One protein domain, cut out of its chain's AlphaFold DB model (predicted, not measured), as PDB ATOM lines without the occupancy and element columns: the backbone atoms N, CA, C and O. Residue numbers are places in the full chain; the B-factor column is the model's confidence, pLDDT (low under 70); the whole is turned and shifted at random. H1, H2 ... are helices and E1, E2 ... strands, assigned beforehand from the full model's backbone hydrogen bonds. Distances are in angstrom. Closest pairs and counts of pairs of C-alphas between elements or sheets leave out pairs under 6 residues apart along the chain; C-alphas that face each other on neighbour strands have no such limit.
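This is residues 62 to 150 and 197 to 226 of the 226 residues of the protein "DNA-directed RNA polymerase" of Methylobacterium sp. WL6 (UniProt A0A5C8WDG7). What is the shape? A small sheet of two antiparallel strands, E1 and E2, packs on a helical body with H1 in its middle; H5 runs along H1 and H2 crosses it. H3 crosses H5, and H7 lies at the opposite end from H4. What makes it up? The 119 printed residues, mostly helix, run H1 H2 H3 H4 H5 E1 E2 H6 H7, compact with a radius of gyration of 13.8 A for the C-alphas, spanning 42 by 30 by 29 A.

How do the strands pair? E1, residues 148 to 150, and E2, residues 198 to 202, are antiparallel, with N 149 and O 201 within hydrogen-bond range at 2.9 A. Which helices touch? H1, residues 69 to 83, touches H5, residues 123 to 139, closest at C-alphas 80 and 126, 4.9 A, opposite ways at a shallow tilt of 34.8 degrees, only just short of steep. H1 also touches H2, residues 88 to 97, closest at C-alphas 78 and 91, 5.8 A, and, with residues 69 to 73 alone, H6, residues 203 to 212. Every O i to N i+4 pair is within hydrogen-bond range in H2 and H5, but 10 of 11 in H1 and 4 of 6 in H6.

Where are the remaining helices? H3 is residues 99 to 107, H4 113 to 116 and H7 216 to 219. Where are the anchors? H1 begins at C-alpha 69 (-46.890, 1.533, -12.647), and H5, 24.1 A long, ends at C-alpha 139 (-40.903, 10.914, -4.843).

Is there a cut? Residues 151 to 196 are not printed, a gap of 9.9 A between C-alphas 150 and 197. Where is confidence low? The pLDDT is under 70 for 38 residues, among them 197 to 226.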
ATOM      1  N   PRO A  62     -49.597   9.718 -13.137       74.56
ATOM      2  CA  PRO A  62     -49.108   9.356 -11.816       74.56
ATOM      3  C   PRO A  62     -48.913   7.841 -11.703       74.56
ATOM      4  O   PRO A  62     -49.799   7.054 -12.044       74.56
ATOM      5  N   ILE A  63     -47.759   7.424 -11.189       79.19
ATOM      6  CA  ILE A  63     -47.547   6.047 -10.742       79.19
ATOM      7  C   ILE A  63     -48.287   5.869  -9.418       79.19
ATOM      8  O   ILE A  63     -48.005   6.579  -8.454       79.19
ATOM      9  N   THR A  64     -49.210   4.913  -9.355       76.12
ATOM     10  CA  THR A  64     -49.941   4.569  -8.130       76.12
ATOM     11  C   THR A  64     -49.774   3.087  -7.826       76.12
ATOM     12  O   THR A  64     -49.335   2.304  -8.673       76.12
ATOM     13  N   GLU A  65     -50.101   2.693  -6.601       77.19
ATOM     14  CA  GLU A  65     -50.077   1.286  -6.212       77.19
ATOM     15  C   GLU A  65     -51.095   0.471  -7.029       77.19
ATOM     16  O   GLU A  65     -50.738  -0.542  -7.642       77.19
ATOM     17  N   ASP A  66     -52.317   1.000  -7.151       65.94
ATOM     18  CA  ASP A  66     -53.442   0.381  -7.864       65.94
ATOM     19  C   ASP A  66     -53.154   0.131  -9.346       65.94
ATOM     20  O   ASP A  66     -53.540  -0.897  -9.908       65.94
ATOM     21  N   ASN A  67     -52.456   1.060 -10.006       63.72
ATOM     22  CA  ASN A  67     -52.182   0.941 -11.435       63.72
ATOM     23  C   ASN A  67     -50.971   0.049 -11.748       63.72
ATOM     24  O   ASN A  67     -50.763  -0.338 -12.901       63.72
ATOM     25  N   GLY A  68     -50.190  -0.320 -10.727       69.56
ATOM     26  CA  GLY A  68     -49.004  -1.155 -10.880       69.56
ATOM     27  C   GLY A  68     -47.888  -0.498 -11.691       69.56
ATOM     28  O   GLY A  68     -47.029  -1.199 -12.221       69.56
ATOM     29  N   GLY A  69     -47.867   0.829 -11.817       70.88
ATOM     30  CA  GLY A  69     -46.890   1.533 -12.647       70.88
ATOM     31  C   GLY A  69     -45.450   1.312 -12.188       70.88
ATOM     32  O   GLY A  69     -44.570   1.098 -13.014       70.88
ATOM     33  N   ALA A  70     -45.214   1.252 -10.873       82.50
ATOM     34  CA  ALA A  70     -43.896   0.955 -10.310       82.50
ATOM     35  C   ALA A  70     -43.401  -0.437 -10.739       82.50
ATOM     36  O   ALA A  70     -42.251  -0.619 -11.123       82.50
ATOM     37  N   ARG A  71     -44.317  -1.408 -10.744       80.25
ATOM     38  CA  ARG A  71     -44.092  -2.786 -11.176       80.25
ATOM     39  C   ARG A  71     -43.662  -2.854 -12.646       80.25
ATOM     40  O   ARG A  71     -42.666  -3.490 -12.977       80.25
ATOM     41  N   TRP A  72     -44.359  -2.145 -13.528       77.38
ATOM     42  CA  TRP A  72     -44.001  -2.080 -14.949       77.38
ATOM     43  C   TRP A  72     -42.693  -1.335 -15.214       77.38
ATOM     44  O   TRP A  72     -41.912  -1.758 -16.066       77.38
ATOM     45  N   LEU A  73     -42.429  -0.263 -14.465       85.62
ATOM     46  CA  LEU A  73     -41.180   0.487 -14.563       85.62
ATOM     47  C   LEU A  73     -39.972  -0.377 -14.175       85.62
ATOM     48  O   LEU A  73     -38.988  -0.414 -14.912       85.62
ATOM     49  N   ALA A  74     -40.072  -1.125 -13.075       87.56
ATOM     50  CA  ALA A  74     -39.031  -2.056 -12.650       87.56
ATOM     51  C   ALA A  74     -38.815  -3.189 -13.666       87.56
ATOM     52  O   ALA A  74     -37.678  -3.485 -14.028       87.56
ATOM     53  N   LEU A  75     -39.883  -3.780 -14.210       82.81
ATOM     54  CA  LEU A  75     -39.746  -4.781 -15.270       82.81
ATOM     55  C   LEU A  75     -38.995  -4.264 -16.499       82.81
ATOM     56  O   LEU A  75     -38.148  -4.974 -17.048       82.81
ATOM     57  N   HIS A  76     -39.329  -3.050 -16.939       85.44
ATOM     58  CA  HIS A  76     -38.677  -2.420 -18.077       85.44
ATOM     59  C   HIS A  76     -37.196  -2.168 -17.793       85.44
ATOM     60  O   HIS A  76     -36.351  -2.552 -18.600       85.44
ATOM     61  N   LEU A  77     -36.884  -1.612 -16.620       92.25
ATOM     62  CA  LEU A  77     -35.515  -1.369 -16.180       92.25
ATOM     63  C   LEU A  77     -34.693  -2.668 -16.146       92.25
ATOM     64  O   LEU A  77     -33.609  -2.726 -16.727       92.25
ATOM     65  N   ALA A  78     -35.234  -3.737 -15.556       89.19
ATOM     66  CA  ALA A  78     -34.594  -5.051 -15.534       89.19
ATOM     67  C   ALA A  78     -34.322  -5.583 -16.951       89.19
ATOM     68  O   ALA A  78     -33.234  -6.086 -17.234       89.19
ATOM     69  N   ALA A  79     -35.295  -5.460 -17.858       85.38
ATOM     70  CA  ALA A  79     -35.140  -5.903 -19.239       85.38
ATOM     71  C   ALA A  79     -34.023  -5.140 -19.970       85.38
ATOM     72  O   ALA A  79     -33.185  -5.777 -20.607       85.38
ATOM     73  N   CYS A  80     -33.958  -3.811 -19.823       88.25
ATOM     74  CA  CYS A  80     -32.909  -2.993 -20.433       88.25
ATOM     75  C   CYS A  80     -31.508  -3.366 -19.928       88.25
ATOM     76  O   CYS A  80     -30.567  -3.366 -20.714       88.25
ATOM     77  N   PHE A  81     -31.375  -3.787 -18.667       91.75
ATOM     78  CA  PHE A  81     -30.136  -4.323 -18.082       91.75
ATOM     79  C   PHE A  81     -29.912  -5.830 -18.343       91.75
ATOM     80  O   PHE A  81     -29.181  -6.500 -17.611       91.75
ATOM     81  N   GLY A  82     -30.549  -6.395 -19.374       86.75
ATOM     82  CA  GLY A  82     -30.299  -7.769 -19.820       86.75
ATOM     83  C   GLY A  82     -30.951  -8.857 -18.960       86.75
ATOM     84  O   GLY A  82     -30.651 -10.037 -19.123       86.75
ATOM     85  N   ARG A  83     -31.871  -8.505 -18.052       90.19
ATOM     86  CA  ARG A  83     -32.558  -9.453 -17.152       90.19
ATOM     87  C   ARG A  83     -33.941  -9.881 -17.639       90.19
ATOM     88  O   ARG A  83     -34.726 -10.410 -16.858       90.19
ATOM     89  N   ALA A  84     -34.250  -9.695 -18.923       79.25
ATOM     90  CA  ALA A  84     -35.557 -10.038 -19.497       79.25
ATOM     91  C   ALA A  84     -35.937 -11.524 -19.326       79.25
ATOM     92  O   ALA A  84     -37.121 -11.837 -19.231       79.25
ATOM     93  N   GLY A  85     -34.944 -12.419 -19.250       76.06
ATOM     94  CA  GLY A  85     -35.149 -13.857 -19.047       76.06
ATOM     95  C   GLY A  85     -35.452 -14.280 -17.605       76.06
ATOM     96  O   GLY A  85     -35.780 -15.442 -17.384       76.06
ATOM     97  N   LEU A  86     -35.343 -13.380 -16.620       77.31
ATOM     98  CA  LEU A  86     -35.661 -13.711 -15.230       77.31
ATOM     99  C   LEU A  86     -37.184 -13.764 -14.989       77.31
ATOM    100  O   LEU A  86     -37.942 -12.996 -15.601       77.31
ATOM    101  N   PRO A  87     -37.649 -14.599 -14.040       75.88
ATOM    102  CA  PRO A  87     -39.017 -14.538 -13.532       75.88
ATOM    103  C   PRO A  87     -39.395 -13.135 -13.046       75.88
ATOM    104  O   PRO A  87     -38.540 -12.314 -12.719       75.88
ATOM    105  N   TYR A  88     -40.695 -12.845 -13.003       65.56
ATOM    106  CA  TYR A  88     -41.207 -11.521 -12.645       65.56
ATOM    107  C   TYR A  88     -40.719 -11.052 -11.264       65.56
ATOM    108  O   TYR A  88     -40.129  -9.979 -11.158       65.56
ATOM    109  N   ALA A  89     -40.927 -11.873 -10.229       74.50
ATOM    110  CA  ALA A  89     -40.523 -11.552  -8.861       74.50
ATOM    111  C   ALA A  89     -39.008 -11.311  -8.770       74.50
ATOM    112  O   ALA A  89     -38.584 -10.267  -8.286       74.50
ATOM    113  N   ALA A  90     -38.208 -12.185  -9.387       78.31
ATOM    114  CA  ALA A  90     -36.755 -12.040  -9.442       78.31
ATOM    115  C   ALA A  90     -36.297 -10.758 -10.167       78.31
ATOM    116  O   ALA A  90     -35.277 -10.175  -9.807       78.31
ATOM    117  N   ARG A  91     -37.039 -10.277 -11.180       83.81
ATOM    118  CA  ARG A  91     -36.762  -8.973 -11.818       83.81
ATOM    119  C   ARG A  91     -37.041  -7.809 -10.870       83.81
ATOM    120  O   ARG A  91     -36.250  -6.870 -10.826       83.81
ATOM    121  N   MET A  92     -38.147  -7.868 -10.132       83.81
ATOM    122  CA  MET A  92     -38.520  -6.844  -9.151       83.81
ATOM    123  C   MET A  92     -37.517  -6.771  -7.996       83.81
ATOM    124  O   MET A  92     -37.082  -5.677  -7.632       83.81
ATOM    125  N   GLU A  93     -37.133  -7.924  -7.452       88.81
ATOM    126  CA  GLU A  93     -36.111  -8.043  -6.407       88.81
ATOM    127  C   GLU A  93     -34.778  -7.498  -6.901       88.81
ATOM    128  O   GLU A  93     -34.232  -6.586  -6.291       88.81
ATOM    129  N   TRP A  94     -34.326  -7.932  -8.082       93.94
ATOM    130  CA  TRP A  94     -33.080  -7.443  -8.663       93.94
ATOM    131  C   TRP A  94     -33.062  -5.917  -8.820       93.94
ATOM    132  O   TRP A  94     -32.074  -5.281  -8.471       93.94
ATOM    133  N   VAL A  95     -34.147  -5.297  -9.299       94.69
ATOM    134  CA  VAL A  95     -34.217  -3.826  -9.378       94.69
ATOM    135  C   VAL A  95     -34.176  -3.192  -7.991       94.69
ATOM    136  O   VAL A  95     -33.532  -2.159  -7.813       94.69
ATOM    137  N   THR A  96     -34.838  -3.785  -7.005       92.62
ATOM    138  CA  THR A  96     -34.875  -3.246  -5.640       92.62
ATOM    139  C   THR A  96     -33.505  -3.341  -4.960       92.62
ATOM    140  O   THR A  96     -33.066  -2.372  -4.344       92.62
ATOM    141  N   ASP A  97     -32.780  -4.442  -5.154       96.56
ATOM    142  CA  ASP A  97     -31.440  -4.668  -4.595       96.56
ATOM    143  C   ASP A  97     -30.379  -3.727  -5.185       96.56
ATOM    144  O   ASP A  97     -29.344  -3.460  -4.574       96.56
ATOM    145  N   GLN A  98     -30.638  -3.187  -6.377       95.81
ATOM    146  CA  GLN A  98     -29.747  -2.267  -7.083       95.81
ATOM    147  C   GLN A  98     -30.034  -0.782  -6.770       95.81
ATOM    148  O   GLN A  98     -29.558   0.093  -7.489       95.81
ATOM    149  N   ASP A  99     -30.764  -0.447  -5.696       92.25
ATOM    150  CA  ASP A  99     -31.150   0.946  -5.379       92.25
ATOM    151  C   ASP A  99     -29.951   1.918  -5.342       92.25
ATOM    152  O   ASP A  99     -30.024   3.032  -5.863       92.25
ATOM    153  N   ALA A 100     -28.806   1.469  -4.811       95.19
ATOM    154  CA  ALA A 100     -27.569   2.251  -4.796       95.19
ATOM    155  C   ALA A 100     -27.015   2.523  -6.205       95.19
ATOM    156  O   ALA A 100     -26.502   3.610  -6.467       95.19
ATOM    157  N   LEU A 101     -27.129   1.560  -7.123       94.88
ATOM    158  CA  LEU A 101     -26.708   1.724  -8.512       94.88
ATOM    159  C   LEU A 101     -27.560   2.784  -9.218       94.88
ATOM    160  O   LEU A 101     -27.016   3.675  -9.868       94.88
ATOM    161  N   TRP A 102     -28.883   2.730  -9.047       95.19
ATOM    162  CA  TRP A 102     -29.804   3.675  -9.684       95.19
ATOM    163  C   TRP A 102     -29.564   5.109  -9.239       95.19
ATOM    164  O   TRP A 102     -29.558   6.011 -10.074       95.19
ATOM    165  N   ARG A 103     -29.306   5.315  -7.943       90.62
ATOM    166  CA  ARG A 103     -28.951   6.634  -7.406       90.62
ATOM    167  C   ARG A 103     -27.650   7.154  -8.009       90.62
ATOM    168  O   ARG A 103     -27.649   8.267  -8.518       90.62
ATOM    169  N   ARG A 104     -26.593   6.335  -8.064       89.38
ATOM    170  CA  ARG A 104     -25.310   6.736  -8.677       89.38
ATOM    171  C   ARG A 104     -25.451   7.113 -10.154       89.38
ATOM    172  O   ARG A 104     -24.924   8.140 -10.572       89.38
ATOM    173  N   ILE A 105     -26.193   6.317 -10.932       83.12
ATOM    174  CA  ILE A 105     -26.480   6.622 -12.346       83.12
ATOM    175  C   ILE A 105     -27.272   7.930 -12.471       83.12
ATOM    176  O   ILE A 105     -27.013   8.714 -13.380       83.12
ATOM    177  N   ALA A 106     -28.231   8.181 -11.575       86.69
ATOM    178  CA  ALA A 106     -29.039   9.396 -11.608       86.69
ATOM    179  C   ALA A 106     -28.296  10.659 -11.157       86.69
ATOM    180  O   ALA A 106     -28.600  11.743 -11.654       86.69
ATOM    181  N   GLU A 107     -27.333  10.525 -10.249       84.25
ATOM    182  CA  GLU A 107     -26.494  11.623  -9.766       84.25
ATOM    183  C   GLU A 107     -25.480  12.077 -10.822       84.25
ATOM    184  O   GLU A 107     -25.371  13.275 -11.092       84.25
ATOM    185  N   ASP A 108     -24.759  11.135 -11.439       79.75
ATOM    186  CA  ASP A 108     -23.800  11.430 -12.505       79.75
ATOM    187  C   ASP A 108     -23.733  10.286 -13.536       79.75
ATOM    188  O   ASP A 108     -22.929   9.356 -13.398       79.75
ATOM    189  N   PRO A 109     -24.544  10.348 -14.609       75.38
ATOM    190  CA  PRO A 109     -24.568   9.311 -15.637       75.38
ATOM    191  C   PRO A 109     -23.329   9.322 -16.540       75.38
ATOM    192  O   PRO A 109     -23.137   8.381 -17.305       75.38
ATOM    193  N   LEU A 110     -22.494  10.368 -16.496       73.00
ATOM    194  CA  LEU A 110     -21.251  10.427 -17.270       73.00
ATOM    195  C   LEU A 110     -20.074   9.828 -16.493       73.00
ATOM    196  O   LEU A 110     -19.157   9.291 -17.112       73.00
ATOM    197  N   ALA A 111     -20.110   9.890 -15.158       65.94
ATOM    198  CA  ALA A 111     -19.153   9.204 -14.292       65.94
ATOM    199  C   ALA A 111     -19.550   7.746 -13.994       65.94
ATOM    200  O   ALA A 111     -18.677   6.892 -13.845       65.94
ATOM    201  N   SER A 112     -20.850   7.443 -13.943       74.25
ATOM    202  CA  SER A 112     -21.388   6.108 -13.648       74.25
ATOM    203  C   SER A 112     -21.864   5.416 -14.927       74.25
ATOM    204  O   SER A 112     -23.049   5.430 -15.256       74.25
ATOM    205  N   LEU A 113     -20.929   4.821 -15.670       79.81
ATOM    206  CA  LEU A 113     -21.180   4.229 -16.994       79.81
ATOM    207  C   LEU A 113     -21.769   2.808 -16.957       79.81
ATOM    208  O   LEU A 113     -21.819   2.144 -17.991       79.81
ATOM    209  N   ASP A 114     -22.243   2.327 -15.807       87.94
ATOM    210  CA  ASP A 114     -22.847   0.994 -15.669       87.94
ATOM    211  C   ASP A 114     -24.029   0.774 -16.633       87.94
ATOM    212  O   ASP A 114     -24.230  -0.334 -17.126       87.94
ATOM    213  N   TRP A 115     -24.777   1.836 -16.962       84.50
ATOM    214  CA  TRP A 115     -25.868   1.805 -17.946       84.50
ATOM    215  C   TRP A 115     -25.393   1.590 -19.391       84.50
ATOM    216  O   TRP A 115     -26.194   1.231 -20.245       84.50
ATOM    217  N   ALA A 116     -24.105   1.786 -19.676       81.56
ATOM    218  CA  ALA A 116     -23.476   1.535 -20.972       81.56
ATOM    219  C   ALA A 116     -22.587   0.275 -20.958       81.56
ATOM    220  O   ALA A 116     -21.796   0.057 -21.878       81.56
ATOM    221  N   GLY A 117     -22.686  -0.545 -19.907       77.62
ATOM    222  CA  GLY A 117     -21.885  -1.752 -19.747       77.62
ATOM    223  C   GLY A 117     -22.207  -2.845 -20.780       77.62
ATOM    224  O   GLY A 117     -23.308  -2.889 -21.329       77.62
ATOM    225  N   PRO A 118     -21.287  -3.800 -21.005       79.00
ATOM    226  CA  PRO A 118     -21.428  -4.834 -22.038       79.00
ATOM    227  C   PRO A 118     -22.583  -5.821 -21.797       79.00
ATOM    228  O   PRO A 118     -23.002  -6.508 -22.723       79.00
ATOM    229  N   ALA A 119     -23.092  -5.912 -20.564       83.44
ATOM    230  CA  ALA A 119     -24.235  -6.754 -20.206       83.44
ATOM    231  C   ALA A 119     -25.593  -6.037 -20.356       83.44
ATOM    232  O   ALA A 119     -26.638  -6.651 -20.131       83.44
ATOM    233  N   VAL A 120     -25.594  -4.745 -20.705       82.00
ATOM    234  CA  VAL A 120     -26.813  -3.954 -20.891       82.00
ATOM    235  C   VAL A 120     -27.356  -4.187 -22.298       82.00
ATOM    236  O   VAL A 120     -26.643  -4.024 -23.285       82.00
ATOM    237  N   ALA A 121     -28.625  -4.581 -22.389       84.12
ATOM    238  CA  ALA A 121     -29.274  -4.917 -23.653       84.12
ATOM    239  C   ALA A 121     -29.668  -3.671 -24.459       84.12
ATOM    240  O   ALA A 121     -29.536  -3.663 -25.679       84.12
ATOM    241  N   ASP A 122     -30.146  -2.629 -23.773       80.50
ATOM    242  CA  ASP A 122     -30.654  -1.393 -24.378       80.50
ATOM    243  C   ASP A 122     -30.133  -0.176 -23.578       80.50
ATOM    244  O   ASP A 122     -30.853   0.326 -22.713       80.50
ATOM    245  N   PRO A 123     -28.873   0.266 -23.782       80.88
ATOM    246  CA  PRO A 123     -28.193   1.256 -22.936       80.88
ATOM    247  C   PRO A 123     -28.913   2.595 -22.746       80.88
ATOM    248  O   PRO A 123     -29.023   3.102 -21.630       80.88
ATOM    249  N   TRP A 124     -29.435   3.194 -23.812       76.25
ATOM    250  CA  TRP A 124     -30.090   4.498 -23.720       76.25
ATOM    251  C   TRP A 124     -31.448   4.394 -23.033       76.25
ATOM    252  O   TRP A 124     -31.805   5.253 -22.222       76.25
ATOM    253  N   SER A 125     -32.194   3.326 -23.312       79.81
ATOM    254  CA  SER A 125     -33.438   3.021 -22.601       79.81
ATOM    255  C   SER A 125     -33.166   2.647 -21.136       79.81
ATOM    256  O   SER A 125     -33.919   3.059 -20.256       79.81
ATOM    257  N   ALA A 126     -32.057   1.954 -20.855       86.75
ATOM    258  CA  ALA A 126     -31.590   1.623 -19.510       86.75
ATOM    259  C   ALA A 126     -31.312   2.886 -18.694       86.75
ATOM    260  O   ALA A 126     -31.793   3.006 -17.567       86.75
ATOM    261  N   LEU A 127     -30.600   3.855 -19.279       85.75
ATOM    262  CA  LEU A 127     -30.364   5.156 -18.661       85.75
ATOM    263  C   LEU A 127     -31.687   5.875 -18.374       85.75
ATOM    264  O   LEU A 127     -31.924   6.294 -17.244       85.75
ATOM    265  N   ALA A 128     -32.578   5.983 -19.363       82.81
ATOM    266  CA  ALA A 128     -33.865   6.655 -19.185       82.81
ATOM    267  C   ALA A 128     -34.716   6.010 -18.074       82.81
ATOM    268  O   ALA A 128     -35.282   6.722 -17.240       82.81
ATOM    269  N   ALA A 129     -34.757   4.676 -18.024       90.69
ATOM    270  CA  ALA A 129     -35.460   3.920 -16.997       90.69
ATOM    271  C   ALA A 129     -34.811   4.055 -15.610       90.69
ATOM    272  O   ALA A 129     -35.532   4.204 -14.626       90.69
ATOM    273  N   ALA A 130     -33.476   4.065 -15.516       93.31
ATOM    274  CA  ALA A 130     -32.760   4.244 -14.252       93.31
ATOM    275  C   ALA A 130     -33.022   5.633 -13.648       93.31
ATOM    276  O   ALA A 130     -33.303   5.741 -12.454       93.31
ATOM    277  N   LEU A 131     -33.019   6.684 -14.481       88.31
ATOM    278  CA  LEU A 131     -33.373   8.047 -14.065       88.31
ATOM    279  C   LEU A 131     -34.817   8.126 -13.558       88.31
ATOM    280  O   LEU A 131     -35.085   8.716 -12.512       88.31
ATOM    281  N   GLU A 132     -35.755   7.539 -14.305       92.50
ATOM    282  CA  GLU A 132     -37.173   7.540 -13.938       92.50
ATOM    283  C   GLU A 132     -37.420   6.745 -12.643       92.50
ATOM    284  O   GLU A 132     -38.183   7.186 -11.782       92.50
ATOM    285  N   TRP A 133     -36.737   5.609 -12.462       95.38
ATOM    286  CA  TRP A 133     -36.816   4.804 -11.245       95.38
ATOM    287  C   TRP A 133     -36.240   5.537 -10.034       95.38
ATOM    288  O   TRP A 133     -36.917   5.627  -9.016       95.38
ATOM    289  N   ALA A 134     -35.045   6.126 -10.130       94.62
ATOM    290  CA  ALA A 134     -34.460   6.906  -9.036       94.62
ATOM    291  C   ALA A 134     -35.365   8.084  -8.620       94.62
ATOM    292  O   ALA A 134     -35.573   8.334  -7.427       94.62
ATOM    293  N   ALA A 135     -35.979   8.761  -9.597       92.19
ATOM    294  CA  ALA A 135     -36.967   9.803  -9.336       92.19
ATOM    295  C   ALA A 135     -38.219   9.247  -8.627       92.19
ATOM    296  O   ALA A 135     -38.712   9.865  -7.680       92.19
ATOM    297  N   PHE A 136     -38.704   8.064  -9.021       94.69
ATOM    298  CA  PHE A 136     -39.814   7.384  -8.346       94.69
ATOM    299  C   PHE A 136     -39.449   6.978  -6.912       94.69
ATOM    300  O   PHE A 136     -40.234   7.219  -6.003       94.69
ATOM    301  N   ARG A 137     -38.249   6.438  -6.673       94.81
ATOM    302  CA  ARG A 137     -37.767   6.066  -5.330       94.81
ATOM    303  C   ARG A 137     -37.638   7.264  -4.392       94.81
ATOM    304  O   ARG A 137     -37.824   7.109  -3.192       94.81
ATOM    305  N   THR A 138     -37.368   8.446  -4.942       93.31
ATOM    306  CA  THR A 138     -37.301   9.702  -4.181       93.31
ATOM    307  C   THR A 138     -38.687  10.297  -3.918       93.31
ATOM    308  O   THR A 138     -38.938  10.816  -2.836       93.31
ATOM    309  N   THR A 139     -39.592  10.234  -4.901       94.31
ATOM    310  CA  THR A 139     -40.903  10.914  -4.843       94.31
ATOM    311  C   THR A 139     -42.005  10.046  -4.228       94.31
ATOM    312  O   THR A 139     -42.878  10.556  -3.535       94.31
ATOM    313  N   GLY A 140     -41.976   8.737  -4.481       94.50
ATOM    314  CA  GLY A 140     -43.020   7.790  -4.099       94.50
ATOM    315  C   GLY A 140     -44.225   7.768  -5.049       94.50
ATOM    316  O   GLY A 140     -44.188   8.278  -6.175       94.50
ATOM    317  N   PHE A 141     -45.310   7.132  -4.599       91.38
ATOM    318  CA  PHE A 141     -46.572   7.092  -5.338       91.38
ATOM    319  C   PHE A 141     -47.151   8.501  -5.532       91.38
ATOM    320  O   PHE A 141     -47.064   9.354  -4.655       91.38
ATOM    321  N   GLY A 142     -47.734   8.743  -6.707       83.12
ATOM    322  CA  GLY A 142     -48.158  10.063  -7.180       83.12
ATOM    323  C   GLY A 142     -47.163  10.724  -8.139       83.12
ATOM    324  O   GLY A 142     -47.524  11.683  -8.818       83.12
ATOM    325  N   MET A 143     -45.940  10.190  -8.264       92.75
ATOM    326  CA  MET A 143     -44.929  10.685  -9.203       92.75
ATOM    327  C   MET A 143     -45.433  10.608 -10.657       92.75
ATOM    328  O   MET A 143     -45.790   9.517 -11.118       92.75
ATOM    329  N   PRO A 144     -45.486  11.734 -11.398       79.75
ATOM    330  CA  PRO A 144     -45.964  11.746 -12.774       79.75
ATOM    331  C   PRO A 144     -44.889  11.211 -13.725       79.75
ATOM    332  O   PRO A 144     -43.944  11.920 -14.076       79.75
ATOM    333  N   SER A 145     -45.068   9.976 -14.195       79.81
ATOM    334  CA  SER A 145     -44.134   9.344 -15.121       79.81
ATOM    335  C   SER A 145     -44.471   9.633 -16.578       79.81
ATOM    336  O   SER A 145     -45.625   9.551 -17.018       79.81
ATOM    337  N   ARG A 146     -43.429   9.946 -17.349       76.12
ATOM    338  CA  ARG A 146     -43.507  10.223 -18.792       76.12
ATOM    339  C   ARG A 146     -42.780   9.185 -19.639       76.12
ATOM    340  O   ARG A 146     -42.801   9.293 -20.866       76.12
ATOM    341  N   LEU A 147     -42.126   8.219 -18.998       77.50
ATOM    342  CA  LEU A 147     -41.325   7.211 -19.677       77.50
ATOM    343  C   LEU A 147     -42.224   6.263 -20.493       77.50
ATOM    344  O   LEU A 147     -43.144   5.660 -19.930       77.50
ATOM    345  N   PRO A 148     -41.971   6.105 -21.803       68.88
ATOM    346  CA  PRO A 148     -42.648   5.105 -22.610       68.88
ATOM    347  C   PRO A 148     -42.117   3.709 -22.295       68.88
ATOM    348  O   PRO A 148     -40.951   3.419 -22.545       68.88
ATOM    349  N   ILE A 149     -42.987   2.829 -21.804       67.69
ATOM    350  CA  ILE A 149     -42.649   1.432 -21.531       67.69
ATOM    351  C   ILE A 149     -43.054   0.562 -22.726       67.69
ATOM    352  O   ILE A 149     -44.223   0.612 -23.126       67.69
ATOM    353  N   PRO A 150     -42.126  -0.224 -23.307       66.19
ATOM    354  CA  PRO A 150     -42.446  -1.186 -24.350       66.19
ATOM    355  C   PRO A 150     -43.194  -2.403 -23.783       66.19
ATOM    356  O   PRO A 150     -42.790  -2.985 -22.780       66.19
ATOM    357  N   GLY A 197     -46.275  -6.058 -33.403       41.22
ATOM    358  CA  GLY A 197     -45.672  -4.812 -32.925       41.22
ATOM    359  C   GLY A 197     -45.354  -4.780 -31.424       41.22
ATOM    360  O   GLY A 197     -46.136  -5.206 -30.581       41.22
ATOM    361  N   THR A 198     -44.200  -4.209 -31.065       45.81
ATOM    362  CA  THR A 198     -43.946  -3.749 -29.688       45.81
ATOM    363  C   THR A 198     -44.649  -2.406 -29.483       45.81
ATOM    364  O   THR A 198     -44.298  -1.417 -30.129       45.81
ATOM    365  N   TYR A 199     -45.620  -2.357 -28.577       49.72
ATOM    366  CA  TYR A 199     -46.401  -1.164 -28.251       49.72
ATOM    367  C   TYR A 199     -45.726  -0.366 -27.139       49.72
ATOM    368  O   TYR A 199     -45.123  -0.944 -26.248       49.72
ATOM    369  N   ARG A 200     -45.824   0.966 -27.150       54.31
ATOM    370  CA  ARG A 200     -45.308   1.804 -26.053       54.31
ATOM    371  C   ARG A 200     -46.449   2.508 -25.341       54.31
ATOM    372  O   ARG A 200     -47.302   3.105 -25.988       54.31
ATOM    373  N   THR A 201     -46.454   2.448 -24.017       51.03
ATOM    374  CA  THR A 201     -47.523   3.001 -23.177       51.03
ATOM    375  C   THR A 201     -46.956   3.567 -21.879       51.03
ATOM    376  O   THR A 201     -45.792   3.326 -21.552       51.03
ATOM    377  N   HIS A 202     -47.744   4.352 -21.147       58.03
ATOM    378  CA  HIS A 202     -47.339   4.802 -19.818       58.03
ATOM    379  C   HIS A 202     -47.231   3.613 -18.867       58.03
ATOM    380  O   HIS A 202     -48.044   2.691 -18.925       58.03
ATOM    381  N   ALA A 203     -46.309   3.693 -17.907       59.78
ATOM    382  CA  ALA A 203     -46.240   2.731 -16.808       59.78
ATOM    383  C   ALA A 203     -47.598   2.563 -16.101       59.78
ATOM    384  O   ALA A 203     -48.038   1.446 -15.845       59.78
ATOM    385  N   ALA A 204     -48.302   3.678 -15.881       51.38
ATOM    386  CA  ALA A 204     -49.626   3.724 -15.266       51.38
ATOM    387  C   ALA A 204     -50.727   2.991 -16.062       51.38
ATOM    388  O   ALA A 204     -51.719   2.559 -15.486       51.38
ATOM    389  N   THR A 205     -50.584   2.847 -17.381       51.09
ATOM    390  CA  THR A 205     -51.591   2.216 -18.254       51.09
ATOM    391  C   THR A 205     -51.147   0.862 -18.797       51.09
ATOM    392  O   THR A 205     -51.951   0.153 -19.401       51.09
ATOM    393  N   ALA A 206     -49.894   0.470 -18.556       56.09
ATOM    394  CA  ALA A 206     -49.307  -0.771 -19.045       56.09
ATOM    395  C   ALA A 206     -50.091  -2.007 -18.603       56.09
ATOM    396  O   ALA A 206     -50.374  -2.876 -19.422       56.09
ATOM    397  N   GLY A 207     -50.541  -2.036 -17.344       51.19
ATOM    398  CA  GLY A 207     -51.378  -3.119 -16.837       51.19
ATOM    399  C   GLY A 207     -52.687  -3.252 -17.612       51.19
ATOM    400  O   GLY A 207     -53.012  -4.338 -18.071       51.19
ATOM    401  N   ALA A 208     -53.421  -2.153 -17.798       52.47
ATOM    402  CA  ALA A 208     -54.692  -2.168 -18.524       52.47
ATOM    403  C   ALA A 208     -54.519  -2.585 -19.993       52.47
ATOM    404  O   ALA A 208     -55.293  -3.402 -20.487       52.47
ATOM    405  N   LEU A 209     -53.473  -2.085 -20.659       51.09
ATOM    406  CA  LEU A 209     -53.182  -2.430 -22.049       51.09
ATOM    407  C   LEU A 209     -52.775  -3.904 -22.197       51.09
ATOM    408  O   LEU A 209     -53.311  -4.599 -23.056       51.09
ATOM    409  N   ALA A 210     -51.907  -4.412 -21.317       50.97
ATOM    410  CA  ALA A 210     -51.548  -5.829 -21.285       50.97
ATOM    411  C   ALA A 210     -52.783  -6.723 -21.087       50.97
ATOM    412  O   ALA A 210     -52.895  -7.764 -21.733       50.97
ATOM    413  N   ARG A 211     -53.752  -6.282 -20.263       51.12
ATOM    414  CA  ARG A 211     -55.026  -6.993 -20.103       51.12
ATOM    415  C   ARG A 211     -55.828  -7.075 -21.397       51.12
ATOM    416  O   ARG A 211     -56.301  -8.147 -21.758       51.12
ATOM    417  N   SER A 212     -55.965  -5.948 -22.093       45.12
ATOM    418  CA  SER A 212     -56.731  -5.876 -23.341       45.12
ATOM    419  C   SER A 212     -56.080  -6.606 -24.514       45.12
ATOM    420  O   SER A 212     -56.785  -7.050 -25.409       45.12
ATOM    421  N   LEU A 213     -54.752  -6.754 -24.510       46.28
ATOM    422  CA  LEU A 213     -54.012  -7.418 -25.587       46.28
ATOM    423  C   LEU A 213     -54.105  -8.952 -25.536       46.28
ATOM    424  O   LEU A 213     -53.491  -9.617 -26.361       46.28
ATOM    425  N   GLY A 214     -54.846  -9.527 -24.581       42.28
ATOM    426  CA  GLY A 214     -55.000 -10.979 -24.466       42.28
ATOM    427  C   GLY A 214     -53.705 -11.705 -24.102       42.28
ATOM    428  O   GLY A 214     -53.641 -12.929 -24.196       42.28
ATOM    429  N   ASP A 215     -52.680 -10.973 -23.658       46.38
ATOM    430  CA  ASP A 215     -51.403 -11.551 -23.272       46.38
ATOM    431  C   ASP A 215     -51.513 -12.202 -21.886       46.38
ATOM    432  O   ASP A 215     -51.089 -11.683 -20.846       46.38
ATOM    433  N   ALA A 216     -52.125 -13.383 -21.886       38.31
ATOM    434  CA  ALA A 216     -52.223 -14.263 -20.738       38.31
ATOM    435  C   ALA A 216     -50.834 -14.681 -20.218       38.31
ATOM    436  O   ALA A 216     -50.722 -15.017 -19.044       38.31
ATOM    437  N   SER A 217     -49.763 -14.595 -21.024       41.97
ATOM    438  CA  SER A 217     -48.398 -14.895 -20.566       41.97
ATOM    439  C   SER A 217     -47.842 -13.812 -19.631       41.97
ATOM    440  O   SER A 217     -47.115 -14.121 -18.681       41.97
ATOM    441  N   THR A 218     -48.278 -12.565 -19.829       41.81
ATOM    442  CA  THR A 218     -47.930 -11.421 -18.981       41.81
ATOM    443  C   THR A 218     -48.907 -11.237 -17.810       41.81
ATOM    444  O   THR A 218     -48.510 -10.757 -16.749       41.81
ATOM    445  N   MET A 219     -50.166 -11.681 -17.945       36.12
ATOM    446  CA  MET A 219     -51.182 -11.634 -16.880       36.12
ATOM    447  C   MET A 219     -51.123 -12.797 -15.876       36.12
ATOM    448  O   MET A 219     -51.202 -12.551 -14.673       36.12
ATOM    449  N   LEU A 220     -50.969 -14.049 -16.324       35.56
ATOM    450  CA  LEU A 220     -51.003 -15.216 -15.425       35.56
ATOM    451  C   LEU A 220     -49.752 -15.340 -14.551       35.56
ATOM    452  O   LEU A 220     -49.816 -15.997 -13.528       35.56
ATOM    453  N   ARG A 221     -48.641 -14.673 -14.889       39.56
ATOM    454  CA  ARG A 221     -47.410 -14.650 -14.068       39.56
ATOM    455  C   ARG A 221     -47.276 -13.413 -13.173       39.56
ATOM    456  O   ARG A 221     -46.297 -13.288 -12.447       39.56
ATOM    457  N   ALA A 222     -48.224 -12.479 -13.263       38.06
ATOM    458  CA  ALA A 222     -48.259 -11.260 -12.455       38.06
ATOM    459  C   ALA A 222     -49.165 -11.386 -11.213       38.06
ATOM    460  O   ALA A 222     -49.195 -10.466 -10.399       38.06
ATOM    461  N   ILE A 223     -49.917 -12.488 -11.088       33.66
ATOM    462  CA  ILE A 223     -50.912 -12.704 -10.023       33.66
ATOM    463  C   ILE A 223     -50.603 -13.957  -9.185       33.66
ATOM    464  O   ILE A 223     -50.988 -14.000  -8.020       33.66
ATOM    465  N   THR A 224     -49.879 -14.951  -9.706       25.91
ATOM    466  CA  THR A 224     -49.496 -16.133  -8.921       25.91
ATOM    467  C   THR A 224     -48.063 -16.031  -8.397       25.91
ATOM    468  O   THR A 224     -47.136 -15.817  -9.183       25.91
ATOM    469  N   PRO A 225     -47.855 -16.199  -7.078       31.64
ATOM    470  CA  PRO A 225     -46.578 -16.652  -6.566       31.64
ATOM    471  C   PRO A 225     -46.464 -18.147  -6.890       31.64
ATOM    472  O   PRO A 225     -47.244 -18.949  -6.379       31.64
ATOM    473  N   GLU A 226     -45.522 -18.510  -7.753       32.72
ATOM    474  CA  GLU A 226     -44.874 -19.825  -7.698       32.72
ATOM    475  C   GLU A 226     -43.389 -19.615  -7.418       32.72
ATOM    476  O   GLU A 226     -42.777 -18.770  -8.119       32.72
TER     477      GLU A 226